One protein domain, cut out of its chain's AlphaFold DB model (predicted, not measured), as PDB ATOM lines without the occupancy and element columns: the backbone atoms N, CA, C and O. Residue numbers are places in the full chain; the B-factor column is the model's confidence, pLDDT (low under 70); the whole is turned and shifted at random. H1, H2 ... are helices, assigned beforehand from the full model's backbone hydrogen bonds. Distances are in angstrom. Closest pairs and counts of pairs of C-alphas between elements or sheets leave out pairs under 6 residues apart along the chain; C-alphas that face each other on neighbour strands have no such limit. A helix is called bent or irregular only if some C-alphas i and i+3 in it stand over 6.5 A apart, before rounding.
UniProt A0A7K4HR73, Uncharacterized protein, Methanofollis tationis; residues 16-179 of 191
ATOM      1  N   LYS A  16      92.533  86.368  -6.450       90.31
ATOM      2  CA  LYS A  16      92.249  86.520  -5.014       90.31
ATOM      3  C   LYS A  16      90.874  86.000  -4.620       90.31
ATOM      4  O   LYS A  16      90.765  85.310  -3.611       90.31
ATOM      5  N   MET A  17      89.843  86.291  -5.409       91.12
ATOM      6  CA  MET A  17      88.498  85.779  -5.149       91.12
ATOM      7  C   MET A  17      88.473  84.249  -5.173       91.12
ATOM      8  O   MET A  17      87.923  83.629  -4.270       91.12
ATOM      9  N   ASN A  18      89.130  83.620  -6.149       92.06
ATOM     10  CA  ASN A  18      89.159  82.162  -6.222       92.06
ATOM     11  C   ASN A  18      89.958  81.505  -5.088       92.06
ATOM     12  O   ASN A  18      89.610  80.402  -4.679       92.06
ATOM     13  N   MET A  19      90.964  82.177  -4.515       91.44
ATOM     14  CA  MET A  19      91.597  81.701  -3.274       91.44
ATOM     15  C   MET A  19      90.609  81.687  -2.093       91.44
ATOM     16  O   MET A  19      90.605  80.748  -1.293       91.44
ATOM     17  N   VAL A  20      89.737  82.697  -1.998       94.31
ATOM     18  CA  VAL A  20      88.674  82.756  -0.978       94.31
ATOM     19  C   VAL A  20      87.640  81.650  -1.207       94.31
ATOM     20  O   VAL A  20      87.299  80.936  -0.266       94.31
ATOM     21  N   ILE A  21      87.205  81.453  -2.456       95.56
ATOM     22  CA  ILE A  21      86.299  80.360  -2.853       95.56
ATOM     23  C   ILE A  21      86.901  79.002  -2.479       95.56
ATOM     24  O   ILE A  21      86.227  78.170  -1.873       95.56
ATOM     25  N   GLY A  22      88.185  78.794  -2.773       95.25
ATOM     26  CA  GLY A  22      88.883  77.565  -2.416       95.25
ATOM     27  C   GLY A  22      88.919  77.307  -0.917       95.25
ATOM     28  O   GLY A  22      88.635  76.192  -0.486       95.25
ATOM     29  N   THR A  23      89.174  78.349  -0.124       95.50
ATOM     30  CA  THR A  23      89.159  78.268   1.346       95.50
ATOM     31  C   THR A  23      87.762  77.920   1.871       95.50
ATOM     32  O   THR A  23      87.615  77.129   2.800       95.50
ATOM     33  N   PHE A  24      86.710  78.471   1.261       97.75
ATOM     34  CA  PHE A  24      85.334  78.114   1.597       97.75
ATOM     35  C   PHE A  24      85.019  76.650   1.275       97.75
ATOM     36  O   PHE A  24      84.445  75.955   2.115       97.75
ATOM     37  N   PHE A  25      85.396  76.157   0.092       97.69
ATOM     38  CA  PHE A  25      85.125  74.768  -0.285       97.69
ATOM     39  C   PHE A  25      85.928  73.762   0.537       97.69
ATOM     40  O   PHE A  25      85.383  72.703   0.851       97.69
ATOM     41  N   SER A  26      87.167  74.080   0.922       95.25
ATOM     42  CA  SER A  26      87.971  73.197   1.773       95.25
ATOM     43  C   SER A  26      87.429  73.100   3.199       95.25
ATOM     44  O   SER A  26      87.490  72.033   3.799       95.25
ATOM     45  N   GLU A  27      86.886  74.193   3.742       96.88
ATOM     46  CA  GLU A  27      86.450  74.254   5.141       96.88
ATOM     47  C   GLU A  27      84.968  73.901   5.345       96.88
ATOM     48  O   GLU A  27      84.609  73.302   6.363       96.88
ATOM     49  N   VAL A  28      84.101  74.282   4.397       98.00
ATOM     50  CA  VAL A  28      82.636  74.192   4.538       98.00
ATOM     51  C   VAL A  28      81.965  73.558   3.324       98.00
ATOM     52  O   VAL A  28      81.195  72.609   3.474       98.00
ATOM     53  N   GLY A  29      82.227  74.094   2.131       97.81
ATOM     54  CA  GLY A  29      81.402  73.853   0.946       97.81
ATOM     55  C   GLY A  29      81.379  72.399   0.482       97.81
ATOM     56  O   GLY A  29      80.307  71.888   0.180       97.81
ATOM     57  N   THR A  30      82.525  71.710   0.467       96.75
ATOM     58  CA  THR A  30      82.603  70.330  -0.054       96.75
ATOM     59  C   THR A  30      81.844  69.349   0.838       96.75
ATOM     60  O   THR A  30      80.997  68.608   0.357       96.75
ATOM     61  N   ASN A  31      82.074  69.390   2.153       95.88
ATOM     62  CA  ASN A  31      81.364  68.518   3.096       95.88
ATOM     63  C   ASN A  31      79.868  68.848   3.178       95.88
ATOM     64  O   ASN A  31      79.052  67.953   3.387       95.88
ATOM     65  N   LEU A  32      79.500  70.125   3.020       97.81
ATOM     66  CA  LEU A  32      78.098  70.516   2.939       97.81
ATOM     67  C   LEU A  32      77.446  69.949   1.671       97.81
ATOM     68  O   LEU A  32      76.346  69.421   1.756       97.81
ATOM     69  N   LEU A  33      78.133  69.990   0.525       97.69
ATOM     70  CA  LEU A  33      77.644  69.377  -0.711       97.69
ATOM     71  C   LEU A  33      77.420  67.874  -0.561       97.69
ATOM     72  O   LEU A  33      76.331  67.437  -0.905       97.69
ATOM     73  N   VAL A  34      78.379  67.129   0.005       95.31
ATOM     74  CA  VAL A  34      78.229  65.681   0.264       95.31
ATOM     75  C   VAL A  34      76.937  65.418   1.040       95.31
ATOM     76  O   VAL A  34      76.028  64.767   0.531       95.31
ATOM     77  N   ARG A  35      76.799  66.048   2.215       94.62
ATOM     78  CA  ARG A  35      75.637  65.867   3.103       94.62
ATOM     79  C   ARG A  35      74.304  66.165   2.427       94.62
ATOM     80  O   ARG A  35      73.335  65.453   2.658       94.62
ATOM     81  N   LEU A  36      74.234  67.244   1.648       96.12
ATOM     82  CA  LEU A  36      72.993  67.643   0.983       96.12
ATOM     83  C   LEU A  36      72.698  66.759  -0.232       96.12
ATOM     84  O   LEU A  36      71.540  66.421  -0.462       96.12
ATOM     85  N   SER A  37      73.730  66.351  -0.970       95.12
ATOM     86  CA  SER A  37      73.595  65.485  -2.141       95.12
ATOM     87  C   SER A  37      73.113  64.081  -1.773       95.12
ATOM     88  O   SER A  37      72.227  63.562  -2.445       95.12
ATOM     89  N   ASP A  38      73.565  63.531  -0.641       92.38
ATOM     90  CA  ASP A  38      73.100  62.237  -0.115       92.38
ATOM     91  C   ASP A  38      71.595  62.232   0.201       92.38
ATOM     92  O   ASP A  38      70.971  61.177   0.318       92.38
ATOM     93  N   ARG A  39      71.001  63.420   0.370       93.94
ATOM     94  CA  ARG A  39      69.585  63.619   0.701       93.94
ATOM     95  C   ARG A  39      68.767  64.170  -0.460       93.94
ATOM     96  O   ARG A  39      67.601  64.514  -0.263       93.94
ATOM     97  N   ASP A  40      69.351  64.252  -1.651       95.56
ATOM     98  CA  ASP A  40      68.640  64.631  -2.862       95.56
ATOM     99  C   ASP A  40      68.203  63.381  -3.645       95.56
ATOM    100  O   ASP A  40      69.022  62.760  -4.330       95.56
ATOM    101  N   PRO A  41      66.911  63.003  -3.610       94.62
ATOM    102  CA  PRO A  41      66.431  61.829  -4.335       94.62
ATOM    103  C   PRO A  41      66.591  61.970  -5.857       94.62
ATOM    104  O   PRO A  41      66.642  60.965  -6.570       94.62
ATOM    105  N   ASN A  42      66.706  63.201  -6.364       95.44
ATOM    106  CA  ASN A  42      66.835  63.468  -7.789       95.44
ATOM    107  C   ASN A  42      68.290  63.398  -8.279       95.44
ATOM    108  O   ASN A  42      68.503  63.428  -9.496       95.44
ATOM    109  N   LEU A  43      69.284  63.260  -7.385       94.56
ATOM    110  CA  LEU A  43      70.707  63.360  -7.741       94.56
ATOM    111  C   LEU A  43      71.096  62.368  -8.835       94.56
ATOM    112  O   LEU A  43      71.861  62.709  -9.731       94.56
ATOM    113  N   SER A  44      70.530  61.161  -8.802       91.69
ATOM    114  CA  SER A  44      70.777  60.114  -9.801       91.69
ATOM    115  C   SER A  44      70.576  60.580 -11.251       91.69
ATOM    116  O   SER A  44      71.259  60.083 -12.139       91.69
ATOM    117  N   SER A  45      69.708  61.571 -11.494       92.75
ATOM    118  CA  SER A  45      69.448  62.120 -12.832       92.75
ATOM    119  C   SER A  45      70.567  63.006 -13.394       92.75
ATOM    120  O   SER A  45      70.594  63.241 -14.599       92.75
ATOM    121  N   ILE A  46      71.479  63.498 -12.546       93.38
ATOM    122  CA  ILE A  46      72.578  64.401 -12.933       93.38
ATOM    123  C   ILE A  46      73.942  63.978 -12.360       93.38
ATOM    124  O   ILE A  46      74.963  64.586 -12.667       93.38
ATOM    125  N   LYS A  47      73.998  62.928 -11.536       91.94
ATOM    126  CA  LYS A  47      75.216  62.495 -10.835       91.94
ATOM    127  C   LYS A  47      76.381  62.248 -11.789       91.94
ATOM    128  O   LYS A  47      77.472  62.753 -11.548       91.94
ATOM    129  N   GLU A  48      76.146  61.518 -12.879       89.81
ATOM    130  CA  GLU A  48      77.179  61.218 -13.882       89.81
ATOM    131  C   GLU A  48      77.719  62.490 -14.549       89.81
ATOM    132  O   GLU A  48      78.926  62.614 -14.752       89.81
ATOM    133  N   ASP A  49      76.848  63.473 -14.793       90.31
ATOM    134  CA  ASP A  49      77.231  64.786 -15.312       90.31
ATOM    135  C   ASP A  49      78.105  65.569 -14.318       90.31
ATOM    136  O   ASP A  49      78.805  66.478 -14.738       90.31
ATOM    137  N   LEU A  50      78.103  65.250 -13.019       92.31
ATOM    138  CA  LEU A  50      78.872  65.960 -11.985       92.31
ATOM    139  C   LEU A  50      80.198  65.276 -11.621       92.31
ATOM    140  O   LEU A  50      81.003  65.850 -10.877       92.31
ATOM    141  N   VAL A  51      80.479  64.089 -12.165       91.69
ATOM    142  CA  VAL A  51      81.782  63.427 -12.021       91.69
ATOM    143  C   VAL A  51      82.781  64.078 -12.979       91.69
ATOM    144  O   VAL A  51      82.985  63.648 -14.113       91.69
ATOM    145  N   VAL A  52      83.393  65.173 -12.522       88.25
ATOM    146  CA  VAL A  52      84.357  65.943 -13.315       88.25
ATOM    147  C   VAL A  52      85.585  65.088 -13.637       88.25
ATOM    148  O   VAL A  52      86.246  64.581 -12.735       88.25
ATOM    149  N   GLY A  53      85.910  64.971 -14.925       88.44
ATOM    150  CA  GLY A  53      87.073  64.243 -15.428       88.44
ATOM    151  C   GLY A  53      88.248  65.154 -15.786       88.44
ATOM    152  O   GLY A  53      88.104  66.356 -16.023       88.44
ATOM    153  N   ASN A  54      89.452  64.580 -15.864       88.56
ATOM    154  CA  ASN A  54      90.646  65.328 -16.270       88.56
ATOM    155  C   ASN A  54      90.646  65.705 -17.765       88.56
ATOM    156  O   ASN A  54      91.348  66.629 -18.176       88.56
ATOM    157  N   ASP A  55      89.861  65.005 -18.569       91.62
ATOM    158  CA  ASP A  55      89.660  65.188 -20.006       91.62
ATOM    159  C   ASP A  55      88.613  66.256 -20.355       91.62
ATOM    160  O   ASP A  55      88.517  66.656 -21.514       91.62
ATOM    161  N   TRP A  56      87.876  66.768 -19.367       95.75
ATOM    162  CA  TRP A  56      86.823  67.754 -19.594       95.75
ATOM    163  C   TRP A  56      87.328  69.032 -20.264       95.75
ATOM    164  O   TRP A  56      88.264  69.688 -19.803       95.75
ATOM    165  N   SER A  57      86.645  69.439 -21.323       95.69
ATOM    166  CA  SER A  57      86.859  70.715 -21.988       95.69
ATOM    167  C   SER A  57      86.010  71.829 -21.372       95.69
ATOM    168  O   SER A  57      85.048  71.599 -20.638       95.69
ATOM    169  N   ASP A  58      86.305  73.072 -21.749       95.44
ATOM    170  CA  ASP A  58      85.469  74.232 -21.428       95.44
ATOM    171  C   ASP A  58      84.002  74.070 -21.885       95.44
ATOM    172  O   ASP A  58      83.104  74.641 -21.259       95.44
ATOM    173  N   ALA A  59      83.762  73.290 -22.949       96.56
ATOM    174  CA  ALA A  59      82.431  72.984 -23.464       96.56
ATOM    175  C   ALA A  59      81.692  71.946 -22.603       96.56
ATOM    176  O   ALA A  59      80.480  72.069 -22.427       96.56
ATOM    177  N   ASP A  60      82.404  70.977 -22.019       96.88
ATOM    178  CA  ASP A  60      81.820  70.004 -21.086       96.88
ATOM    179  C   ASP A  60      81.316  70.704 -19.823       96.88
ATOM    180  O   ASP A  60      80.152  70.540 -19.452       96.88
ATOM    181  N   PHE A  61      82.129  71.596 -19.245       97.50
ATOM    182  CA  PHE A  61      81.692  72.435 -18.124       97.50
ATOM    183  C   PHE A  61      80.455  73.265 -18.475       97.50
ATOM    184  O   PHE A  61      79.528  73.351 -17.674       97.50
ATOM    185  N   ALA A  62      80.408  73.872 -19.665       97.25
ATOM    186  CA  ALA A  62      79.261  74.675 -20.086       97.25
ATOM    187  C   ALA A  62      77.982  73.834 -20.260       97.25
ATOM    188  O   ALA A  62      76.903  74.276 -19.857       97.25
ATOM    189  N   ARG A  63      78.096  72.622 -20.824       96.50
ATOM    190  CA  ARG A  63      76.981  71.670 -20.965       96.50
ATOM    191  C   ARG A  63      76.415  71.296 -19.598       96.50
ATOM    192  O   ARG A  63      75.223  71.485 -19.364       96.50
ATOM    193  N   VAL A  64      77.276  70.829 -18.697       96.81
ATOM    194  CA  VAL A  64      76.880  70.388 -17.351       96.81
ATOM    195  C   VAL A  64      76.308  71.546 -16.545       96.81
ATOM    196  O   VAL A  64      75.281  71.391 -15.895       96.81
ATOM    197  N   ARG A  65      76.892  72.745 -16.649       97.19
ATOM    198  CA  ARG A  65      76.365  73.944 -15.986       97.19
ATOM    199  C   ARG A  65      74.928  74.239 -16.410       97.19
ATOM    200  O   ARG A  65      74.091  74.498 -15.554       97.19
ATOM    201  N   LYS A  66      74.623  74.146 -17.708       96.44
ATOM    202  CA  LYS A  66      73.259  74.338 -18.225       96.44
ATOM    203  C   LYS A  66      72.290  73.274 -17.699       96.44
ATOM    204  O   LYS A  66      71.156  73.603 -17.359       96.44
ATOM    205  N   HIS A  67      72.722  72.015 -17.630       95.19
ATOM    206  CA  HIS A  67      71.915  70.942 -17.038       95.19
ATOM    207  C   HIS A  67      71.655  71.209 -15.549       95.19
ATOM    208  O   HIS A  67      70.513  71.140 -15.103       95.19
ATOM    209  N   LEU A  68      72.682  71.624 -14.805       95.44
ATOM    210  CA  LEU A  68      72.594  71.937 -13.379       95.44
ATOM    211  C   LEU A  68      71.729  73.178 -13.086       95.44
ATOM    212  O   LEU A  68      71.065  73.243 -12.058       95.44
ATOM    213  N   GLU A  69      71.668  74.155 -13.992       95.19
ATOM    214  CA  GLU A  69      70.742  75.293 -13.881       95.19
ATOM    215  C   GLU A  69      69.269  74.885 -14.058       95.19
ATOM    216  O   GLU A  69      68.384  75.484 -13.436       95.19
ATOM    217  N   ALA A  70      68.999  73.880 -14.893       94.06
ATOM    218  CA  ALA A  70      67.665  73.313 -15.095       94.06
ATOM    219  C   ALA A  70      67.295  72.262 -14.033       94.06
ATOM    220  O   ALA A  70      66.118  71.940 -13.858       94.06
ATOM    221  N   TYR A  71      68.292  71.745 -13.316       93.62
ATOM    222  CA  TYR A  71      68.120  70.748 -12.279       93.62
ATOM    223  C   TYR A  71      67.254  71.265 -11.124       93.62
ATOM    224  O   TYR A  71      67.448  72.365 -10.592       93.62
ATOM    225  N   SER A  72      66.283  70.437 -10.744       92.50
ATOM    226  CA  SER A  72      65.370  70.686  -9.633       92.50
ATOM    227  C   SER A  72      65.723  69.737  -8.493       92.50
ATOM    228  O   SER A  72      65.232  68.607  -8.443       92.50
ATOM    229  N   SER A  73      66.596  70.197  -7.596       92.50
ATOM    230  CA  SER A  73      66.913  69.466  -6.371       92.50
ATOM    231  C   SER A  73      65.669  69.335  -5.501       92.50
ATOM    232  O   SER A  73      64.841  70.250  -5.441       92.50
ATOM    233  N   ALA A  74      65.548  68.204  -4.818       94.06
ATOM    234  CA  ALA A  74      64.441  67.937  -3.912       94.06
ATOM    235  C   ALA A  74      64.964  67.477  -2.552       94.06
ATOM    236  O   ALA A  74      64.427  66.542  -1.966       94.06
ATOM    237  N   VAL A  75      66.023  68.129  -2.059       94.56
ATOM    238  CA  VAL A  75      66.665  67.771  -0.792       94.56
ATOM    239  C   VAL A  75      65.622  67.772   0.319       94.56
ATOM    240  O   VAL A  75      65.016  68.809   0.607       94.56
ATOM    241  N   THR A  76      65.438  66.616   0.951       86.56
ATOM    242  CA  THR A  76      64.574  66.445   2.124       86.56
ATOM    243  C   THR A  76      65.426  66.047   3.315       86.56
ATOM    244  O   THR A  76      66.099  65.017   3.278       86.56
ATOM    245  N   ILE A  77      65.388  66.847   4.378       84.94
ATOM    246  CA  ILE A  77      66.151  66.591   5.600       84.94
ATOM    247  C   ILE A  77      65.173  66.290   6.728       84.94
ATOM    248  O   ILE A  77      64.292  67.095   7.026       84.94
ATOM    249  N   ASP A  78      65.321  65.113   7.329       86.50
ATOM    250  CA  ASP A  78      64.564  64.730   8.515       86.50
ATOM    251  C   ASP A  78      65.033  65.521   9.758       86.50
ATOM    252  O   ASP A  78      66.137  66.077   9.768       86.50
ATOM    253  N   PRO A  79      64.231  65.588  10.834       86.38
ATOM    254  CA  PRO A  79      64.600  66.350  12.026       86.38
ATOM    255  C   PRO A  79      65.936  65.952  12.667       86.38
ATOM    256  O   PRO A  79      66.644  66.814  13.187       86.38
ATOM    257  N   ALA A  80      66.308  64.670  12.627       87.75
ATOM    258  CA  ALA A  80      67.562  64.209  13.214       87.75
ATOM    259  C   ALA A  80      68.763  64.708  12.397       87.75
ATOM    260  O   ALA A  80      69.734  65.213  12.962       87.75
ATOM    261  N   GLU A  81      68.679  64.652  11.070       88.44
ATOM    262  CA  GLU A  81      69.714  65.199  10.195       88.44
ATOM    263  C   GLU A  81      69.755  66.736  10.242       88.44
ATOM    264  O   GLU A  81      70.837  67.309  10.147       88.44
ATOM    265  N   LEU A  82      68.634  67.433  10.482       91.00
ATOM    266  CA  LEU A  82      68.649  68.886  10.718       91.00
ATOM    267  C   LEU A  82      69.483  69.258  11.952       91.00
ATOM    268  O   LEU A  82      70.209  70.254  11.917       91.00
ATOM    269  N   VAL A  83      69.427  68.459  13.023       92.12
ATOM    270  CA  VAL A  83      70.282  68.647  14.209       92.12
ATOM    271  C   VAL A  83      71.755  68.462  13.843       92.12
ATOM    272  O   VAL A  83      72.583  69.309  14.181       92.12
ATOM    273  N   VAL A  84      72.088  67.417  13.082       93.50
ATOM    274  CA  VAL A  84      73.464  67.169  12.619       93.50
ATOM    275  C   VAL A  84      73.967  68.306  11.719       93.50
ATOM    276  O   VAL A  84      75.098  68.780  11.881       93.50
ATOM    277  N   LEU A  85      73.131  68.792  10.799       95.31
ATOM    278  CA  LEU A  85      73.439  69.925   9.928       95.31
ATOM    279  C   LEU A  85      73.657  71.208  10.738       95.31
ATOM    280  O   LEU A  85      74.630  71.926  10.494       95.31
ATOM    281  N   LYS A  86      72.799  71.475  11.731       95.62
ATOM    282  CA  LYS A  86      72.942  72.599  12.663       95.62
ATOM    283  C   LYS A  86      74.281  72.532  13.397       95.62
ATOM    284  O   LYS A  86      75.034  73.503  13.379       95.62
ATOM    285  N   GLU A  87      74.609  71.396  14.010       95.94
ATOM    286  CA  GLU A  87      75.875  71.219  14.730       95.94
ATOM    287  C   GLU A  87      77.095  71.432  13.832       95.94
ATOM    288  O   GLU A  87      78.093  72.022  14.259       95.94
ATOM    289  N   TYR A  88      77.029  70.956  12.588       97.50
ATOM    290  CA  TYR A  88      78.073  71.177  11.597       97.50
ATOM    291  C   TYR A  88      78.228  72.666  11.262       97.50
ATOM    292  O   TYR A  88      79.333  73.202  11.371       97.50
ATOM    293  N   LEU A  89      77.139  73.351  10.900       97.94
ATOM    294  CA  LEU A  89      77.170  74.746  10.456       97.94
ATOM    295  C   LEU A  89      77.544  75.723  11.577       97.94
ATOM    296  O   LEU A  89      78.345  76.629  11.347       97.94
ATOM    297  N   ILE A  90      77.071  75.507  12.808       97.19
ATOM    298  CA  ILE A  90      77.429  76.351  13.964       97.19
ATOM    299  C   ILE A  90      78.940  76.332  14.209       97.19
ATOM    300  O   ILE A  90      79.551  77.383  14.406       97.19
ATOM    301  N   LYS A  91      79.585  75.162  14.106       97.88
ATOM    302  CA  LYS A  91      81.053  75.050  14.225       97.88
ATOM    303  C   LYS A  91      81.792  75.855  13.149       97.88
ATOM    304  O   LYS A  91      82.945  76.228  13.352       97.88
ATOM    305  N   LYS A  92      81.143  76.142  12.015       98.00
ATOM    306  CA  LYS A  92      81.691  76.925  10.897       98.00
ATOM    307  C   LYS A  92      81.262  78.396  10.909       98.00
ATOM    308  O   LYS A  92      81.809  79.184  10.141       98.00
ATOM    309  N   ARG A  93      80.363  78.808  11.805       97.12
ATOM    310  CA  ARG A  93      79.775  80.159  11.842       97.12
ATOM    311  C   ARG A  93      80.815  81.281  11.875       97.12
ATOM    312  O   ARG A  93      80.780  82.173  11.036       97.12
ATOM    313  N   ASN A  94      81.792  81.211  12.781       97.06
ATOM    314  CA  ASN A  94      82.858  82.224  12.878       97.06
ATOM    315  C   ASN A  94      83.765  82.259  11.638       97.06
ATOM    316  O   ASN A  94      84.371  83.282  11.325       97.06
ATOM    317  N   PHE A  95      83.905  81.140  10.929       97.62
ATOM    318  CA  PHE A  95      84.611  81.117   9.654       97.62
ATOM    319  C   PHE A  95      83.789  81.809   8.558       97.62
ATOM    320  O   PHE A  95      84.323  82.675   7.869       97.62
ATOM    321  N   LEU A  96      82.491  81.508   8.456       97.25
ATOM    322  CA  LEU A  96      81.578  82.154   7.504       97.25
ATOM    323  C   LEU A  96      81.475  83.673   7.735       97.25
ATOM    324  O   LEU A  96      81.534  84.433   6.772       97.25
ATOM    325  N   LEU A  97      81.407  84.119   8.995       95.50
ATOM    326  CA  LEU A  97      81.427  85.545   9.354       95.50
ATOM    327  C   LEU A  97      82.691  86.252   8.858       95.50
ATOM    328  O   LEU A  97      82.599  87.274   8.186       95.50
ATOM    329  N   ARG A  98      83.871  85.672   9.107       94.88
ATOM    330  CA  ARG A  98      85.143  86.236   8.620       94.88
ATOM    331  C   ARG A  98      85.219  86.286   7.097       94.88
ATOM    332  O   ARG A  98      85.856  87.178   6.544       94.88
ATOM    333  N   LEU A  99      84.593  85.329   6.407       94.19
ATOM    334  CA  LEU A  99      84.468  85.402   4.957       94.19
ATOM    335  C   LEU A  99      83.573  86.572   4.545       94.19
ATOM    336  O   LEU A  99      83.983  87.312   3.662       94.19
ATOM    337  N   LEU A 100      82.418  86.779   5.189       91.31
ATOM    338  CA  LEU A 100      81.501  87.893   4.895       91.31
ATOM    339  C   LEU A 100      82.142  89.271   5.105       91.31
ATOM    340  O   LEU A 100      81.847  90.204   4.363       91.31
ATOM    341  N   GLU A 101      83.045  89.390   6.075       91.00
ATOM    342  CA  GLU A 101      83.827  90.606   6.334       91.00
ATOM    343  C   GLU A 101      84.881  90.890   5.249       91.00
ATOM    344  O   GLU A 101      85.474  91.971   5.219       91.00
ATOM    345  N   ASN A 102      85.139  89.941   4.342       89.44
ATOM    346  CA  ASN A 102      86.144  90.107   3.306       89.44
ATOM    347  C   ASN A 102      85.703  91.179   2.286       89.44
ATOM    348  O   ASN A 102      84.724  90.973   1.560       89.44
ATOM    349  N   PRO A 103      86.460  92.283   2.125       84.25
ATOM    350  CA  PRO A 103      86.077  93.391   1.246       84.25
ATOM    351  C   PRO A 103      85.987  92.986  -0.232       84.25
ATOM    352  O   PRO A 103      85.383  93.688  -1.040       84.25
ATOM    353  N   MET A 104      86.562  91.840  -0.605       80.00
ATOM    354  CA  MET A 104      86.472  91.310  -1.959       80.00
ATOM    355  C   MET A 104      85.048  90.909  -2.357       80.00
ATOM    356  O   MET A 104      84.734  90.981  -3.547       80.00
ATOM    357  N   LEU A 105      84.200  90.519  -1.395       78.88
ATOM    358  CA  LEU A 105      82.824  90.052  -1.619       78.88
ATOM    359  C   LEU A 105      81.817  91.162  -1.929       78.88
ATOM    360  O   LEU A 105      80.685  90.862  -2.301       78.88
ATOM    361  N   LEU A 106      82.219  92.430  -1.790       60.34
ATOM    362  CA  LEU A 106      81.350  93.601  -1.961       60.34
ATOM    363  C   LEU A 106      80.814  93.775  -3.391       60.34
ATOM    364  O   LEU A 106      79.913  94.576  -3.620       60.34
ATOM    365  N   GLU A 107      81.336  93.026  -4.360       64.31
ATOM    366  CA  GLU A 107      80.734  92.931  -5.687       64.31
ATOM    367  C   GLU A 107      79.747  91.764  -5.709       64.31
ATOM    368  O   GLU A 107      80.131  90.639  -5.406       64.31
ATOM    369  N   HIS A 108      78.484  92.039  -6.058       65.00
ATOM    370  CA  HIS A 108      77.380  91.079  -6.195       65.00
ATOM    371  C   HIS A 108      77.695  89.939  -7.190       65.00
ATOM    372  O   HIS A 108      77.207  89.922  -8.320       65.00
ATOM    373  N   GLY A 109      78.542  88.997  -6.783       82.38
ATOM    374  CA  GLY A 109      78.966  87.847  -7.569       82.38
ATOM    375  C   GLY A 109      78.304  86.548  -7.102       82.38
ATOM    376  O   GLY A 109      77.849  86.467  -5.959       82.38
ATOM    377  N   PRO A 110      78.305  85.494  -7.939       88.12
ATOM    378  CA  PRO A 110      77.689  84.206  -7.607       88.12
ATOM    379  C   PRO A 110      78.143  83.626  -6.260       88.12
ATOM    380  O   PRO A 110      77.329  83.112  -5.500       88.12
ATOM    381  N   PHE A 111      79.431  83.761  -5.922       92.56
ATOM    382  CA  PHE A 111      79.961  83.263  -4.652       92.56
ATOM    383  C   PHE A 111      79.455  84.039  -3.426       92.56
ATOM    384  O   PHE A 111      79.216  83.439  -2.380       92.56
ATOM    385  N   THR A 112      79.239  85.351  -3.544       93.00
ATOM    386  CA  THR A 112      78.652  86.148  -2.458       93.00
ATOM    387  C   THR A 112      77.251  85.632  -2.122       93.00
ATOM    388  O   THR A 112      76.912  85.501  -0.948       93.00
ATOM    389  N   GLU A 113      76.463  85.250  -3.130       94.62
ATOM    390  CA  GLU A 113      75.132  84.669  -2.920       94.62
ATOM    391  C   GLU A 113      75.191  83.276  -2.277       94.62
ATOM    392  O   GLU A 113      74.390  82.987  -1.389       94.62
ATOM    393  N   VAL A 114      76.177  82.442  -2.634       96.88
ATOM    394  CA  VAL A 114      76.434  81.161  -1.944       96.88
ATOM    395  C   VAL A 114      76.706  81.398  -0.464       96.88
ATOM    396  O   VAL A 114      76.063  80.792   0.394       96.88
ATOM    397  N   LEU A 115      77.648  82.293  -0.156       96.44
ATOM    398  CA  LEU A 115      78.045  82.553   1.221       96.44
ATOM    399  C   LEU A 115      76.878  83.109   2.041       96.44
ATOM    400  O   LEU A 115      76.667  82.671   3.169       96.44
ATOM    401  N   ARG A 116      76.082  84.016   1.462       95.69
ATOM    402  CA  ARG A 116      74.869  84.551   2.093       95.69
ATOM    403  C   ARG A 116      73.830  83.468   2.352       95.69
ATOM    404  O   ARG A 116      73.288  83.435   3.449       95.69
ATOM    405  N   ALA A 117      73.566  82.582   1.391       97.38
ATOM    406  CA  ALA A 117      72.587  81.508   1.556       97.38
ATOM    407  C   ALA A 117      72.999  80.516   2.655       97.38
ATOM    408  O   ALA A 117      72.187  80.166   3.509       97.38
ATOM    409  N   VAL A 118      74.273  80.108   2.681       98.31
ATOM    410  CA  VAL A 118      74.797  79.197   3.711       98.31
ATOM    411  C   VAL A 118      74.831  79.869   5.082       98.31
ATOM    412  O   VAL A 118      74.483  79.242   6.083       98.31
ATOM    413  N   PHE A 119      75.217  81.145   5.148       97.56
ATOM    414  CA  PHE A 119      75.215  81.892   6.400       97.56
ATOM    415  C   PHE A 119      73.797  82.119   6.936       97.56
ATOM    416  O   PHE A 119      73.562  81.878   8.112       97.56
ATOM    417  N   HIS A 120      72.841  82.488   6.075       97.19
ATOM    418  CA  HIS A 120      71.420  82.603   6.429       97.19
ATOM    419  C   HIS A 120      70.886  81.301   7.031       97.19
ATOM    420  O   HIS A 120      70.352  81.316   8.137       97.19
ATOM    421  N   LEU A 121      71.120  80.166   6.360       97.25
ATOM    422  CA  LEU A 121      70.723  78.853   6.874       97.25
ATOM    423  C   LEU A 121      71.375  78.549   8.234       97.25
ATOM    424  O   LEU A 121      70.729  78.006   9.126       97.25
ATOM    425  N   THR A 122      72.644  78.923   8.411       97.69
ATOM    426  CA  THR A 122      73.365  78.753   9.683       97.69
ATOM    427  C   THR A 122      72.726  79.575  10.805       97.69
ATOM    428  O   THR A 122      72.443  79.031  11.872       97.69
ATOM    429  N   ASP A 123      72.474  80.863  10.559       96.56
ATOM    430  CA  ASP A 123      71.870  81.796  11.518       96.56
ATOM    431  C   ASP A 123      70.452  81.364  11.913       96.56
ATOM    432  O   ASP A 123      70.055  81.465  13.076       96.56
ATOM    433  N   GLU A 124      69.670  80.875  10.954       94.75
ATOM    434  CA  GLU A 124      68.311  80.411  11.205       94.75
ATOM    435  C   GLU A 124      68.280  79.119  12.029       94.75
ATOM    436  O   GLU A 124      67.502  79.021  12.980       94.75
ATOM    437  N   LEU A 125      69.150  78.151  11.724       94.50
ATOM    438  CA  LEU A 125      69.271  76.917  12.506       94.50
ATOM    439  C   LEU A 125      69.798  77.177  13.922       94.50
ATOM    440  O   LEU A 125      69.350  76.530  14.871       94.50
ATOM    441  N   GLU A 126      70.724  78.123  14.097       94.44
ATOM    442  CA  GLU A 126      71.264  78.497  15.410       94.44
ATOM    443  C   GLU A 126      70.169  78.991  16.363       94.44
ATOM    444  O   GLU A 126      70.118  78.552  17.513       94.44
ATOM    445  N   ARG A 127      69.253  79.836  15.870       92.50
ATOM    446  CA  ARG A 127      68.170  80.448  16.664       92.50
ATOM    447  C   ARG A 127      67.059  79.481  17.077       92.50
ATOM    448  O   ARG A 127      66.234  79.839  17.913       92.50
ATOM    449  N   ARG A 128      67.003  78.284  16.494       90.31
ATOM    450  CA  ARG A 128      65.960  77.288  16.776       90.31
ATOM    451  C   ARG A 128      66.417  76.351  17.879       90.31
ATOM    452  O   ARG A 128      67.341  75.571  17.664       90.31
ATOM    453  N   GLU A 129      65.789  76.408  19.046       83.88
ATOM    454  CA  GLU A 129      66.151  75.542  20.177       83.88
ATOM    455  C   GLU A 129      65.763  74.076  19.937       83.88
ATOM    456  O   GLU A 129      66.574  73.190  20.197       83.88
ATOM    457  N   ASP A 130      64.578  73.834  19.366       83.88
ATOM    458  CA  ASP A 130      64.065  72.498  19.051       83.88
ATOM    459  C   ASP A 130      63.758  72.342  17.551       83.88
ATOM    460  O   ASP A 130      62.922  73.048  16.978       83.88
ATOM    461  N   LEU A 131      64.449  71.394  16.916       83.12
ATOM    462  CA  LEU A 131      64.254  71.008  15.514       83.12
ATOM    463  C   LEU A 131      63.396  69.740  15.361       83.12
ATOM    464  O   LEU A 131      63.000  69.403  14.249       83.12
ATOM    465  N   ALA A 132      63.105  69.027  16.452       74.56
ATOM    466  CA  ALA A 132      62.281  67.822  16.444       74.56
ATOM    467  C   ALA A 132      60.780  68.147  16.512       74.56
ATOM    468  O   ALA A 132      59.977  67.452  15.890       74.56
ATOM    469  N   GLY A 133      60.400  69.213  17.222       73.94
ATOM    470  CA  GLY A 133      59.014  69.673  17.379       73.94
ATOM    471  C   GLY A 133      58.540  70.715  16.357       73.94
ATOM    472  O   GLY A 133      57.530  71.381  16.583       73.94
ATOM    473  N   THR A 134      59.270  70.923  15.260       79.06
ATOM    474  CA  THR A 134      59.040  72.056  14.355       79.06
ATOM    475  C   THR A 134      57.752  71.893  13.525       79.06
ATOM    476  O   THR A 134      57.566  70.835  12.918       79.06
ATOM    477  N   PRO A 135      56.868  72.912  13.429       86.56
ATOM    478  CA  PRO A 135      55.652  72.834  12.615       86.56
ATOM    479  C   PRO A 135      55.927  72.553  11.131       86.56
ATOM    480  O   PRO A 135      56.948  72.967  10.588       86.56
ATOM    481  N   GLU A 136      54.974  71.930  10.431       85.62
ATOM    482  CA  GLU A 136      55.122  71.554   9.012       85.62
ATOM    483  C   GLU A 136      55.458  72.748   8.098       85.62
ATOM    484  O   GLU A 136      56.285  72.639   7.192       85.62
ATOM    485  N   SER A 137      54.850  73.914   8.340       88.62
ATOM    486  CA  SER A 137      55.139  75.141   7.582       88.62
ATOM    487  C   SER A 137      56.602  75.558   7.682       88.62
ATOM    488  O   SER A 137      57.177  76.079   6.730       88.62
ATOM    489  N   ASP A 138      57.200  75.316   8.839       87.69
ATOM    490  CA  ASP A 138      58.553  75.724   9.156       87.69
ATOM    491  C   ASP A 138      59.584  74.707   8.637       87.69
ATOM    492  O   ASP A 138      60.631  75.080   8.113       87.69
ATOM    493  N   GLN A 139      59.229  73.418   8.633       87.06
ATOM    494  CA  GLN A 139      59.980  72.389   7.905       87.06
ATOM    495  C   GLN A 139      60.029  72.692   6.397       87.06
ATOM    496  O   GLN A 139      61.089  72.595   5.779       87.06
ATOM    497  N   LYS A 140      58.905  73.121   5.802       89.88
ATOM    498  CA  LYS A 140      58.851  73.546   4.388       89.88
ATOM    499  C   LYS A 140      59.724  74.773   4.119       89.88
ATOM    500  O   LYS A 140      60.371  74.826   3.074       89.88
ATOM    501  N   HIS A 141      59.762  75.730   5.046       92.50
ATOM    502  CA  HIS A 141      60.636  76.899   4.950       92.50
ATOM    503  C   HIS A 141      62.115  76.488   4.912       92.50
ATOM    504  O   HIS A 141      62.815  76.802   3.947       92.50
ATOM    505  N   LEU A 142      62.558  75.693   5.894       93.62
ATOM    506  CA  LEU A 142      63.929  75.181   5.949       93.62
ATOM    507  C   LEU A 142      64.294  74.371   4.705       93.62
ATOM    508  O   LEU A 142      65.374  74.557   4.152       93.62
ATOM    509  N   ALA A 143      63.396  73.505   4.229       93.44
ATOM    510  CA  ALA A 143      63.621  72.743   3.005       93.44
ATOM    511  C   ALA A 143      63.852  73.668   1.796       93.44
ATOM    512  O   ALA A 143      64.736  73.405   0.977       93.44
ATOM    513  N   GLY A 144      63.110  74.775   1.700       95.44
ATOM    514  CA  GLY A 144      63.317  75.797   0.674       95.44
ATOM    515  C   GLY A 144      64.693  76.463   0.762       95.44
ATOM    516  O   GLY A 144      65.374  76.606  -0.256       95.44
ATOM    517  N   ASP A 145      65.133  76.828   1.965       96.44
ATOM    518  CA  ASP A 145      66.441  77.456   2.181       96.44
ATOM    519  C   ASP A 145      67.609  76.490   1.946       96.44
ATOM    520  O   ASP A 145      68.605  76.865   1.320       96.44
ATOM    521  N   ILE A 146      67.460  75.224   2.345       97.12
ATOM    522  CA  ILE A 146      68.416  74.147   2.068       97.12
ATOM    523  C   ILE A 146      68.563  73.931   0.562       97.12
ATOM    524  O   ILE A 146      69.684  73.932   0.053       97.12
ATOM    525  N   ASN A 147      67.453  73.792  -0.171       97.31
ATOM    526  CA  ASN A 147      67.502  73.596  -1.622       97.31
ATOM    527  C   ASN A 147      68.104  74.816  -2.338       97.31
ATOM    528  O   ASN A 147      68.885  74.656  -3.279       97.31
ATOM    529  N   ARG A 148      67.823  76.038  -1.861       96.94
ATOM    530  CA  ARG A 148      68.457  77.262  -2.377       96.94
ATOM    531  C   ARG A 148      69.972  77.231  -2.178       96.94
ATOM    532  O   ARG A 148      70.711  77.470  -3.132       96.94
ATOM    533  N   ALA A 149      70.435  76.934  -0.963       97.81
ATOM    534  CA  ALA A 149      71.859  76.859  -0.652       97.81
ATOM    535  C   ALA A 149      72.552  75.752  -1.458       97.81
ATOM    536  O   ALA A 149      73.590  76.003  -2.065       97.81
ATOM    537  N   TYR A 150      71.955  74.560  -1.528       98.12
ATOM    538  CA  TYR A 150      72.486  73.412  -2.264       98.12
ATOM    539  C   TYR A 150      72.681  73.707  -3.755       98.12
ATOM    540  O   TYR A 150      73.775  73.513  -4.287       98.12
ATOM    541  N   ARG A 151      71.660  74.257  -4.420       97.00
ATOM    542  CA  ARG A 151      71.738  74.622  -5.840       97.00
ATOM    543  C   ARG A 151      72.842  75.647  -6.109       97.00
ATOM    544  O   ARG A 151      73.606  75.496  -7.061       97.00
ATOM    545  N   LEU A 152      72.941  76.685  -5.273       97.56
ATOM    546  CA  LEU A 152      73.990  77.702  -5.398       97.56
ATOM    547  C   LEU A 152      75.385  77.100  -5.176       97.56
ATOM    548  O   LEU A 152      76.304  77.391  -5.941       97.56
ATOM    549  N   LEU A 153      75.534  76.238  -4.166       98.00
ATOM    550  CA  LEU A 153      76.780  75.530  -3.869       98.00
ATOM    551  C   LEU A 153      77.238  74.669  -5.044       98.00
ATOM    552  O   LEU A 153      78.408  74.737  -5.410       98.00
ATOM    553  N   ALA A 154      76.334  73.886  -5.639       97.69
ATOM    554  CA  ALA A 154      76.667  72.980  -6.733       97.69
ATOM    555  C   ALA A 154      77.143  73.753  -7.974       97.69
ATOM    556  O   ALA A 154      78.172  73.417  -8.562       97.69
ATOM    557  N   LEU A 155      76.448  74.841  -8.332       97.44
ATOM    558  CA  LEU A 155      76.843  75.717  -9.440       97.44
ATOM    559  C   LEU A 155      78.209  76.367  -9.193       97.44
ATOM    560  O   LEU A 155      79.082  76.329 -10.058       97.44
ATOM    561  N   ALA A 156      78.419  76.926  -7.999       97.06
ATOM    562  CA  ALA A 156      79.687  77.561  -7.653       97.06
ATOM    563  C   ALA A 156      80.844  76.562  -7.567       97.06
ATOM    564  O   ALA A 156      81.974  76.906  -7.907       97.06
ATOM    565  N   TRP A 157      80.575  75.327  -7.139       97.75
ATOM    566  CA  TRP A 157      81.565  74.258  -7.126       97.75
ATOM    567  C   TRP A 157      81.995  73.896  -8.547       97.75
ATOM    568  O   TRP A 157      83.191  73.813  -8.809       97.75
ATOM    569  N   LEU A 158      81.050  73.765  -9.481       97.56
ATOM    570  CA  LEU A 158      81.356  73.479 -10.883       97.56
ATOM    571  C   LEU A 158      82.190  74.599 -11.525       97.56
ATOM    572  O   LEU A 158      83.202  74.330 -12.179       97.56
ATOM    573  N   ASP A 159      81.804  75.857 -11.295       96.06
ATOM    574  CA  ASP A 159      82.552  77.028 -11.768       96.06
ATOM    575  C   ASP A 159      83.970  77.065 -11.157       96.06
ATOM    576  O   ASP A 159      84.953  77.357 -11.848       96.06
ATOM    577  N   TYR A 160      84.108  76.697  -9.878       96.50
ATOM    578  CA  TYR A 160      85.397  76.594  -9.195       96.50
ATOM    579  C   TYR A 160      86.261  75.443  -9.735       96.50
ATOM    580  O   TYR A 160      87.454  75.637  -9.967       96.50
ATOM    581  N   MET A 161      85.681  74.274 -10.021       97.25
ATOM    582  CA  MET A 161      86.381  73.143 -10.643       97.25
ATOM    583  C   MET A 161      86.951  73.518 -12.011       97.25
ATOM    584  O   MET A 161      88.123  73.239 -12.286       97.25
ATOM    585  N   LYS A 162      86.169  74.226 -12.837       96.81
ATOM    586  CA  LYS A 162      86.645  74.779 -14.112       96.81
ATOM    587  C   LYS A 162      87.825  75.727 -13.901       96.81
ATOM    588  O   LYS A 162      88.843  75.632 -14.590       96.81
ATOM    589  N   TYR A 163      87.708  76.642 -12.938       95.31
ATOM    590  CA  TYR A 163      88.776  77.585 -12.629       95.31
ATOM    591  C   TYR A 163      90.064  76.876 -12.191       95.31
ATOM    592  O   TYR A 163      91.141  77.190 -12.710       95.31
ATOM    593  N   LEU A 164      89.962  75.897 -11.287       96.12
ATOM    594  CA  LEU A 164      91.101  75.100 -10.837       96.12
ATOM    595  C   LEU A 164      91.761  74.362 -11.994       96.12
ATOM    596  O   LEU A 164      92.984  74.405 -12.110       96.12
ATOM    597  N   LYS A 165      90.979  73.732 -12.875       95.88
ATOM    598  CA  LYS A 165      91.524  73.008 -14.027       95.88
ATOM    599  C   LYS A 165      92.396  73.899 -14.906       95.88
ATOM    600  O   LYS A 165      93.483  73.493 -15.308       95.88
ATOM    601  N   ASN A 166      91.930  75.118 -15.167       93.69
ATOM    602  CA  ASN A 166      92.579  76.032 -16.102       93.69
ATOM    603  C   ASN A 166      93.778  76.779 -15.496       93.69
ATOM    604  O   ASN A 166      94.653  77.216 -16.240       93.69
ATOM    605  N   ASN A 167      93.833  76.941 -14.168       93.50
ATOM    606  CA  ASN A 167      94.819  77.817 -13.517       93.50
ATOM    607  C   ASN A 167      95.710  77.103 -12.491       93.50
ATOM    608  O   ASN A 167      96.853  77.509 -12.290       93.50
ATOM    609  N   TYR A 168      95.217  76.038 -11.855       94.06
ATOM    610  CA  TYR A 168      95.907  75.320 -10.779       94.06
ATOM    611  C   TYR A 168      95.717  73.795 -10.893       94.06
ATOM    612  O   TYR A 168      95.056  73.192 -10.040       94.06
ATOM    613  N   PRO A 169      96.331  73.129 -11.895       92.38
ATOM    614  CA  PRO A 169      96.130  71.696 -12.142       92.38
ATOM    615  C   PRO A 169      96.401  70.788 -10.931       92.38
ATOM    616  O   PRO A 169      95.740  69.765 -10.759       92.38
ATOM    617  N   TYR A 170      97.336  71.167 -10.054       90.75
ATOM    618  CA  TYR A 170      97.632  70.403  -8.839       90.75
ATOM    619  C   TYR A 170      96.488  70.456  -7.807       90.75
ATOM    620  O   TYR A 170      96.182  69.437  -7.190       90.75
ATOM    621  N   LEU A 171      95.814  71.606  -7.653       93.94
ATOM    622  CA  LEU A 171      94.628  71.741  -6.797       93.94
ATOM    623  C   LEU A 171      93.425  71.037  -7.419       93.94
ATOM    624  O   LEU A 171      92.683  70.356  -6.717       93.94
ATOM    625  N   PHE A 172      93.268  71.160  -8.740       95.56
ATOM    626  CA  PHE A 172      92.227  70.459  -9.487       95.56
ATOM    627  C   PHE A 172      92.309  68.943  -9.284       95.56
ATOM    628  O   PHE A 172      91.297  68.311  -9.013       95.56
ATOM    629  N   SER A 173      93.515  68.367  -9.336       93.25
ATOM    630  CA  SER A 173      93.729  66.933  -9.117       93.25
ATOM    631  C   SER A 173      93.194  66.453  -7.763       93.25
ATOM    632  O   SER A 173      92.569  65.396  -7.693       93.25
ATOM    633  N   LEU A 174      93.415  67.223  -6.692       93.12
ATOM    634  CA  LEU A 174      92.870  66.897  -5.375       93.12
ATOM    635  C   LEU A 174      91.348  67.074  -5.346       93.12
ATOM    636  O   LEU A 174      90.654  66.153  -4.932       93.12
ATOM    637  N   ALA A 175      90.840  68.212  -5.822       94.44
ATOM    638  CA  ALA A 175      89.409  68.520  -5.808       94.44
ATOM    639  C   ALA A 175      88.578  67.513  -6.623       94.44
ATOM    640  O   ALA A 175      87.480  67.147  -6.217       94.44
ATOM    641  N   MET A 176      89.130  67.017  -7.733       94.62
ATOM    642  CA  MET A 176      88.546  65.957  -8.556       94.62
ATOM    643  C   MET A 176      88.488  64.621  -7.808       94.62
ATOM    644  O   MET A 176      87.481  63.930  -7.856       94.62
ATOM    645  N   ARG A 177      89.552  64.267  -7.078       92.81
ATOM    646  CA  ARG A 177      89.609  63.041  -6.265       92.81
ATOM    647  C   ARG A 177      88.723  63.084  -5.023       92.81
ATOM    648  O   ARG A 177      88.378  62.035  -4.495       92.81
ATOM    649  N   THR A 178      88.391  64.276  -4.541       93.06
ATOM    650  CA  THR A 178      87.473  64.508  -3.418       93.06
ATOM    651  C   THR A 178      86.155  65.115  -3.900       93.06
ATOM    652  O   THR A 178      85.596  65.982  -3.229       93.06
ATOM    653  N   ASN A 179      85.702  64.731  -5.098       95.06
ATOM    654  CA  ASN A 179      84.469  65.236  -5.689       95.06
ATOM    655  C   ASN A 179      83.271  64.884  -4.784       95.06
ATOM    656  O   ASN A 179      83.076  63.707  -4.488       95.06
TER     657      ASN A 179
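Overview. This is residues 16 to 179 of the 191 residues of an uncharacterized protein of Methanofollis tationis (UniProt A0A7K4HR73). One long helix, H7, runs through the middle of this all-helix domain, with H3 alongside it, H6 and the two arms of bent H1 crossing it, and H8 folded back from its end. H4 packs on H6, away from H7. The printed part has 164 residues with eight named helices, H1 to H8 in chain order, and no named strand. It is compact, with a radius of gyration of the C-alphas of 16.0 A and spans of 48 by 38 by 26 A.

Arrangement. H1, residues 16 to 37, was assigned as one helix by its hydrogen bonds but is bent, C-alphas 27 and 30 being 7.6 A apart; its arms are H1a, residues 16 to 27, and H1b, residues 30 to 37. Both touch the hub H7, residues 136 to 167, with closest C-alphas Asn 18 and Tyr 160, 7.3 A, and Leu 36 and Tyr 150, 6.6 A. H2, residues 47 to 50, is close but not clearly touching H3, residues 58 to 70 (Asp 49 and Val 64, closest C-alphas, 6.0 A). H3 touches residues 154 to 162 of H7 at a shallow tilt of 6 degrees, opposite ways, closest C-alphas Phe 61 and Lys 162, 6.8 A. H4, residues 79 to 100, is irregular, C-alphas 91 and 94 being 7.5 A apart; it touches H6, residues 110 to 126, at a steep tilt of 53 degrees, closest C-alphas Leu 89 and Thr 122, 5.6 A. H5, residues 103 to 106, only just touches H6, only at the corner, with 3 pairs of C-alphas within 8 A, the closest Leu 105 and Thr 112, 5.8 A. H6 and H7 form a hairpin, closest C-alphas Ala 117 and Ala 149, 5.2 A; H7 and H8, residues 169 to 177, form another, Leu 164 and Phe 172, 5.0 A. Every O i to N i+4 pair is within hydrogen-bond range in H1a, H1b, H3, H6 and H7, against 15 of 18 in H4 and 4 of 5 in H8; H2 and H5 are too short for one.

Along the chain. H1a begins at C-alpha 16 (92.249, 86.520, -5.014) and H8 ends at C-alpha 177 (89.609, 63.041, -6.265). First to last C-alpha, H3 measures 18.9 A, H4 28.3 A, H6 24.6 A and H7 46.1 A.

Size, cuts and confidence. The C-alphas of Asp 55 and Gly 133, the two farthest apart, are 48.5 A apart. The printed part has no cut, and no link is long. Residues 106 to 108 have pLDDT under 70.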